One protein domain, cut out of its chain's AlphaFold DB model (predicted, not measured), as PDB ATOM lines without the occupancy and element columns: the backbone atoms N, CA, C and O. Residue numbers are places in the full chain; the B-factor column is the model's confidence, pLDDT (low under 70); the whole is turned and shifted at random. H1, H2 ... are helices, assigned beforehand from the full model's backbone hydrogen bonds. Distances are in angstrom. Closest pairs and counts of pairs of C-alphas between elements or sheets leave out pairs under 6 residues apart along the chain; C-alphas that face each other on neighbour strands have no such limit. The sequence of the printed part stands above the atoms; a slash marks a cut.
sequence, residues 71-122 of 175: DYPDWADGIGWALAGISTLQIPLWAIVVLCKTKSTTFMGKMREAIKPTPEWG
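Overview. This is residues 71 to 122 of the 175 residues of an uncharacterized protein of Cimex lectularius (UniProt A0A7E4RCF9). One long helix, H1, makes most of the length, and the short helix H2 is set crosswise at its far end, giving a rough L. Residues 71 to 94 and the tail, residues 115 to 122, stick out free. The printed part has 52 residues with two named helices, H1 then H2, and no named strand: all helix, extended, radius of gyration of the C-alphas 17.5 A, flat, spanning 54 by 28 by 13 A.

Along the chain. Find C-alpha 75 at (-3.736, -48.385, 47.729); from there H1, residues 75 to 101, runs 36.8 A, with a kink of 37 degrees near residue 89. H2, residues 107 to 114, runs 10.5 A to C-alpha 114 at (10.244, -12.806, 46.279).

Arrangement. H1 touches H2 with residues 98 to 99 alone; the closest C-alphas, Leu 99 and Lys 110, are 5.8 A apart. Their lines are about perpendicular, at 90 degrees. Every O i to N i+4 pair is within hydrogen-bond range in H2, and 21 of 23 in H1.

Size, cuts and confidence. The farthest C-alphas, Asp 71 and Pro 119, are 54.9 A apart. The printed part has no cut, and the link from H1 to H2 is tight. Look for pLDDT under 70 at residues 104 to 105 and 117 to 120.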
ATOM      1  N   ASP A  71      -0.653 -60.067  51.031       78.81
ATOM      2  CA  ASP A  71      -0.496 -59.140  49.916       78.81
ATOM      3  C   ASP A  71      -1.040 -57.771  50.337       78.81
ATOM      4  O   ASP A  71      -2.240 -57.620  50.589       78.81
ATOM      5  N   TYR A  72      -0.162 -56.764  50.436       74.62
ATOM      6  CA  TYR A  72      -0.645 -55.404  50.632       74.62
ATOM      7  C   TYR A  72      -1.437 -54.962  49.395       74.62
ATOM      8  O   TYR A  72      -0.987 -55.156  48.267       74.62
ATOM      9  N   PRO A  73      -2.613 -54.357  49.597       80.25
ATOM     10  CA  PRO A  73      -3.424 -53.835  48.508       80.25
ATOM     11  C   PRO A  73      -2.766 -52.606  47.864       80.25
ATOM     12  O   PRO A  73      -2.155 -51.790  48.556       80.25
ATOM     13  N   ASP A  74      -2.980 -52.420  46.558       80.19
ATOM     14  CA  ASP A  74      -2.336 -51.377  45.733       80.19
ATOM     15  C   ASP A  74      -2.522 -49.938  46.259       80.19
ATOM     16  O   ASP A  74      -1.742 -49.033  45.949       80.19
ATOM     17  N   TRP A  75      -3.537 -49.692  47.098       83.38
ATOM     18  CA  TRP A  75      -3.736 -48.385  47.729       83.38
ATOM     19  C   TRP A  75      -2.624 -48.016  48.718       83.38
ATOM     20  O   TRP A  75      -2.373 -46.828  48.920       83.38
ATOM     21  N   ALA A  76      -1.952 -48.995  49.330       82.00
ATOM     22  CA  ALA A  76      -0.906 -48.747  50.321       82.00
ATOM     23  C   ALA A  76       0.313 -48.062  49.685       82.00
ATOM     24  O   ALA A  76       0.830 -47.082  50.226       82.00
ATOM     25  N   ASP A  77       0.691 -48.501  48.483       81.25
ATOM     26  CA  ASP A  77       1.736 -47.870  47.678       81.25
ATOM     27  C   ASP A  77       1.329 -46.446  47.271       81.25
ATOM     28  O   ASP A  77       2.121 -45.504  47.369       81.25
ATOM     29  N   GLY A  78       0.058 -46.256  46.898       85.06
ATOM     30  CA  GLY A  78      -0.502 -44.942  46.574       85.06
ATOM     31  C   GLY A  78      -0.386 -43.932  47.720       85.06
ATOM     32  O   GLY A  78      -0.053 -42.770  47.482       85.06
ATOM     33  N   ILE A  79      -0.590 -44.363  48.970       87.44
ATOM     34  CA  ILE A  79      -0.437 -43.499  50.153       87.44
ATOM     35  C   ILE A  79       1.026 -43.085  50.353       87.44
ATOM     36  O   ILE A  79       1.288 -41.919  50.660       87.44
ATOM     37  N   GLY A  80       1.982 -43.996  50.144       84.50
ATOM     38  CA  GLY A  80       3.412 -43.693  50.252       84.50
ATOM     39  C   GLY A  80       3.853 -42.620  49.254       84.50
ATOM     40  O   GLY A  80       4.462 -41.615  49.636       84.50
ATOM     41  N   TRP A  81       3.464 -42.778  47.988       83.75
ATOM     42  CA  TRP A  81       3.742 -41.792  46.940       83.75
ATOM     43  C   TRP A  81       3.007 -40.470  47.157       83.75
ATOM     44  O   TRP A  81       3.584 -39.406  46.929       83.75
ATOM     45  N   ALA A  82       1.767 -40.506  47.651       88.50
ATOM     46  CA  ALA A  82       1.019 -39.300  47.989       88.50
ATOM     47  C   ALA A  82       1.691 -38.515  49.124       88.50
ATOM     48  O   ALA A  82       1.839 -37.299  49.020       88.50
ATOM     49  N   LEU A  83       2.154 -39.190  50.181       88.25
ATOM     50  CA  LEU A  83       2.839 -38.548  51.303       88.25
ATOM     51  C   LEU A  83       4.168 -37.911  50.868       88.25
ATOM     52  O   LEU A  83       4.456 -36.768  51.235       88.25
ATOM     53  N   ALA A  84       4.942 -38.618  50.038       86.25
ATOM     54  CA  ALA A  84       6.156 -38.079  49.432       86.25
ATOM     55  C   ALA A  84       5.848 -36.850  48.557       86.25
ATOM     56  O   ALA A  84       6.472 -35.799  48.715       86.25
ATOM     57  N   GLY A  85       4.824 -36.947  47.704       87.44
ATOM     58  CA  GLY A  85       4.377 -35.862  46.835       87.44
ATOM     59  C   GLY A  85       3.925 -34.624  47.608       87.44
ATOM     60  O   GLY A  85       4.330 -33.517  47.268       87.44
ATOM     61  N   ILE A  86       3.149 -34.785  48.683       91.75
ATOM     62  CA  ILE A  86       2.674 -33.670  49.519       91.75
ATOM     63  C   ILE A  86       3.850 -32.901  50.134       91.75
ATOM     64  O   ILE A  86       3.861 -31.669  50.096       91.75
ATOM     65  N   SER A  87       4.856 -33.612  50.649       89.38
ATOM     66  CA  SER A  87       6.064 -32.994  51.211       89.38
ATOM     67  C   SER A  87       6.836 -32.196  50.152       89.38
ATOM     68  O   SER A  87       7.166 -31.027  50.357       89.38
ATOM     69  N   THR A  88       7.053 -32.779  48.968       85.38
ATOM     70  CA  THR A  88       7.749 -32.096  47.868       85.38
ATOM     71  C   THR A  88       6.955 -30.909  47.320       85.38
ATOM     72  O   THR A  88       7.545 -29.882  46.987       85.38
ATOM     73  N   LEU A  89       5.624 -31.008  47.257       87.62
ATOM     74  CA  LEU A  89       4.737 -29.952  46.757       87.62
ATOM     75  C   LEU A  89       4.568 -28.782  47.731       87.62
ATOM     76  O   LEU A  89       4.195 -27.690  47.302       87.62
ATOM     77  N   GLN A  90       4.880 -28.952  49.016       87.25
ATOM     78  CA  GLN A  90       4.784 -27.876  50.002       87.25
ATOM     79  C   GLN A  90       5.655 -26.668  49.618       87.25
ATOM     80  O   GLN A  90       5.183 -25.533  49.645       87.25
ATOM     81  N   ILE A  91       6.909 -26.895  49.214       82.56
ATOM     82  CA  ILE A  91       7.855 -25.829  48.842       82.56
ATOM     83  C   ILE A  91       7.352 -24.984  47.651       82.56
ATOM     84  O   ILE A  91       7.255 -23.760  47.795       82.56
ATOM     85  N   PRO A  92       6.991 -25.569  46.488       83.31
ATOM     86  CA  PRO A  92       6.477 -24.794  45.364       83.31
ATOM     87  C   PRO A  92       5.119 -24.155  45.666       83.31
ATOM     88  O   PRO A  92       4.867 -23.046  45.200       83.31
ATOM     89  N   LEU A  93       4.266 -24.782  46.483       85.19
ATOM     90  CA  LEU A  93       2.985 -24.196  46.881       85.19
ATOM     91  C   LEU A  93       3.195 -22.881  47.647       85.19
ATOM     92  O   LEU A  93       2.588 -21.866  47.298       85.19
ATOM     93  N   TRP A  94       4.108 -22.848  48.623       82.94
ATOM     94  CA  TRP A  94       4.460 -21.607  49.324       82.94
ATOM     95  C   TRP A  94       5.078 -20.561  48.391       82.94
ATOM     96  O   TRP A  94       4.743 -19.380  48.499       82.94
ATOM     97  N   ALA A  95       5.913 -20.975  47.433       80.12
ATOM     98  CA  ALA A  95       6.472 -20.066  46.434       80.12
ATOM     99  C   ALA A  95       5.374 -19.414  45.574       80.12
ATOM    100  O   ALA A  95       5.386 -18.198  45.384       80.12
ATOM    101  N   ILE A  96       4.384 -20.186  45.115       83.94
ATOM    102  CA  ILE A  96       3.240 -19.671  44.347       83.94
ATOM    103  C   ILE A  96       2.424 -18.690  45.191       83.94
ATOM    104  O   ILE A  96       2.103 -17.602  44.717       83.94
ATOM    105  N   VAL A  97       2.141 -19.017  46.456       83.69
ATOM    106  CA  VAL A  97       1.411 -18.120  47.367       83.69
ATOM    107  C   VAL A  97       2.134 -16.779  47.525       83.69
ATOM    108  O   VAL A  97       1.490 -15.729  47.480       83.69
ATOM    109  N   VAL A  98       3.463 -16.788  47.671       81.69
ATOM    110  CA  VAL A  98       4.270 -15.558  47.743       81.69
ATOM    111  C   VAL A  98       4.195 -14.782  46.423       81.69
ATOM    112  O   VAL A  98       3.906 -13.589  46.440       81.69
ATOM    113  N   LEU A  99       4.343 -15.448  45.275       79.62
ATOM    114  CA  LEU A  99       4.250 -14.818  43.949       79.62
ATOM    115  C   LEU A  99       2.853 -14.244  43.641       79.62
ATOM    116  O   LEU A  99       2.735 -13.254  42.910       79.62
ATOM    117  N   CYS A 100       1.788 -14.842  44.176       78.75
ATOM    118  CA  CYS A 100       0.423 -14.328  44.065       78.75
ATOM    119  C   CYS A 100       0.186 -13.109  44.966       78.75
ATOM    120  O   CYS A 100      -0.544 -12.204  44.568       78.75
ATOM    121  N   LYS A 101       0.812 -13.055  46.150       77.25
ATOM    122  CA  LYS A 101       0.730 -11.902  47.065       77.25
ATOM    123  C   LYS A 101       1.528 -10.689  46.574       77.25
ATOM    124  O   LYS A 101       1.183  -9.557  46.910       77.25
ATOM    125  N   THR A 102       2.572 -10.902  45.776       77.62
ATOM    126  CA  THR A 102       3.394  -9.824  45.214       77.62
ATOM    127  C   THR A 102       2.654  -9.064  44.107       77.62
ATOM    128  O   THR A 102       2.204  -9.652  43.122       77.62
ATOM    129  N   LYS A 103       2.581  -7.731  44.228       71.12
ATOM    130  CA  LYS A 103       1.833  -6.827  43.326       71.12
ATOM    131  C   LYS A 103       2.477  -6.598  41.945       71.12
ATOM    132  O   LYS A 103       1.926  -5.857  41.137       71.12
ATOM    133  N   SER A 104       3.644  -7.179  41.668       67.94
ATOM    134  CA  SER A 104       4.381  -6.943  40.419       67.94
ATOM    135  C   SER A 104       3.659  -7.544  39.200       67.94
ATOM    136  O   SER A 104       3.096  -8.631  39.283       67.94
ATOM    137  N   THR A 105       3.671  -6.860  38.057       68.62
ATOM    138  CA  THR A 105       2.974  -7.270  36.820       68.62
ATOM    139  C   THR A 105       3.761  -8.282  35.978       68.62
ATOM    140  O   THR A 105       3.167  -9.020  35.196       68.62
ATOM    141  N   THR A 106       5.080  -8.381  36.173       79.06
ATOM    142  CA  THR A 106       5.975  -9.250  35.385       79.06
ATOM    143  C   THR A 106       6.473 -10.431  36.220       79.06
ATOM    144  O   THR A 106       6.938 -10.241  37.342       79.06
ATOM    145  N   PHE A 107       6.469 -11.650  35.666       73.31
ATOM    146  CA  PHE A 107       6.927 -12.872  36.355       73.31
ATOM    147  C   PHE A 107       8.364 -12.765  36.903       73.31
ATOM    148  O   PHE A 107       8.608 -13.066  38.070       73.31
ATOM    149  N   MET A 108       9.305 -12.242  36.105       71.19
ATOM    150  CA  MET A 108      10.672 -11.962  36.574       71.19
ATOM    151  C   MET A 108      10.720 -10.905  37.686       71.19
ATOM    152  O   MET A 108      11.551 -11.004  38.587       71.19
ATOM    153  N   GLY A 109       9.824  -9.913  37.650       75.00
ATOM    154  CA  GLY A 109       9.696  -8.897  38.697       75.00
ATOM    155  C   GLY A 109       9.244  -9.512  40.019       75.00
ATOM    156  O   GLY A 109       9.893  -9.307  41.043       75.00
ATOM    157  N   LYS A 110       8.214 -10.366  39.969       76.38
ATOM    158  CA  LYS A 110       7.721 -11.127  41.126       76.38
ATOM    159  C   LYS A 110       8.791 -12.033  41.725       76.38
ATOM    160  O   LYS A 110       8.949 -12.052  42.939       76.38
ATOM    161  N   MET A 111       9.547 -12.750  40.892       73.38
ATOM    162  CA  MET A 111      10.626 -13.622  41.362       73.38
ATOM    163  C   MET A 111      11.754 -12.818  42.014       73.38
ATOM    164  O   MET A 111      12.210 -13.157  43.103       73.38
ATOM    165  N   ARG A 112      12.178 -11.713  41.388       71.56
ATOM    166  CA  ARG A 112      13.222 -10.840  41.939       71.56
ATOM    167  C   ARG A 112      12.808 -10.224  43.273       71.56
ATOM    168  O   ARG A 112      13.658 -10.042  44.135       71.56
ATOM    169  N   GLU A 113      11.530  -9.902  43.434       73.50
ATOM    170  CA  GLU A 113      10.973  -9.368  44.676       73.50
ATOM    171  C   GLU A 113      10.786 -10.453  45.744       73.50
ATOM    172  O   GLU A 113      11.137 -10.221  46.893       73.50
ATOM    173  N   ALA A 114      10.361 -11.662  45.369       72.25
ATOM    174  CA  ALA A 114      10.244 -12.806  46.279       72.25
ATOM    175  C   ALA A 114      11.596 -13.281  46.842       72.25
ATOM    176  O   ALA A 114      11.649 -13.869  47.917       72.25
ATOM    177  N   ILE A 115      12.695 -13.023  46.125       73.31
ATOM    178  CA  ILE A 115      14.064 -13.332  46.570       73.31
ATOM    179  C   ILE A 115      14.616 -12.242  47.509       73.31
ATOM    180  O   ILE A 115      15.621 -12.469  48.190       73.31
ATOM    181  N   LYS A 116      13.989 -11.056  47.579       70.19
ATOM    182  CA  LYS A 116      14.411 -10.026  48.535       70.19
ATOM    183  C   LYS A 116      14.042 -10.467  49.955       70.19
ATOM    184  O   LYS A 116      12.930 -10.948  50.169       70.19
ATOM    185  N   PRO A 117      14.952 -10.304  50.931       64.31
ATOM    186  CA  PRO A 117      14.626 -10.568  52.324       64.31
ATOM    187  C   PRO A 117      13.469  -9.663  52.767       64.31
ATOM    188  O   PRO A 117      13.380  -8.503  52.362       64.31
ATOM    189  N   THR A 118      12.571 -10.205  53.586       69.94
ATOM    190  CA  THR A 118      11.444  -9.457  54.148       69.94
ATOM    191  C   THR A 118      11.943  -8.315  55.036       69.94
ATOM    192  O   THR A 118      12.907  -8.517  55.769       69.94
ATOM    193  N   PRO A 119      11.284  -7.144  55.053       66.12
ATOM    194  CA  PRO A 119      11.717  -5.987  55.850       66.12
ATOM    195  C   PRO A 119      11.651  -6.213  57.370       66.12
ATOM    196  O   PRO A 119      12.256  -5.473  58.133       66.12
ATOM    197  N   GLU A 120      10.931  -7.244  57.815       64.19
ATOM    198  CA  GLU A 120      10.878  -7.676  59.217       64.19
ATOM    199  C   GLU A 120      12.098  -8.523  59.635       64.19
ATOM    200  O   GLU A 120      12.280  -8.823  60.810       64.19
ATOM    201  N   TRP A 121      12.962  -8.902  58.689       71.31
ATOM    202  CA  TRP A 121      14.187  -9.641  58.978       71.31
ATOM    203  C   TRP A 121      15.156  -8.775  59.806       71.31
ATOM    204  O   TRP A 121      15.674  -7.769  59.323       71.31
ATOM    205  N   GLY A 122      15.423  -9.183  61.047       74.88
ATOM    206  CA  GLY A 122      16.332  -8.507  61.975       74.88
ATOM    207  C   GLY A 122      16.180  -9.031  63.411       74.88
ATOM    208  O   GLY A 122      15.400  -9.957  63.645       74.88
TER     209      GLY A 122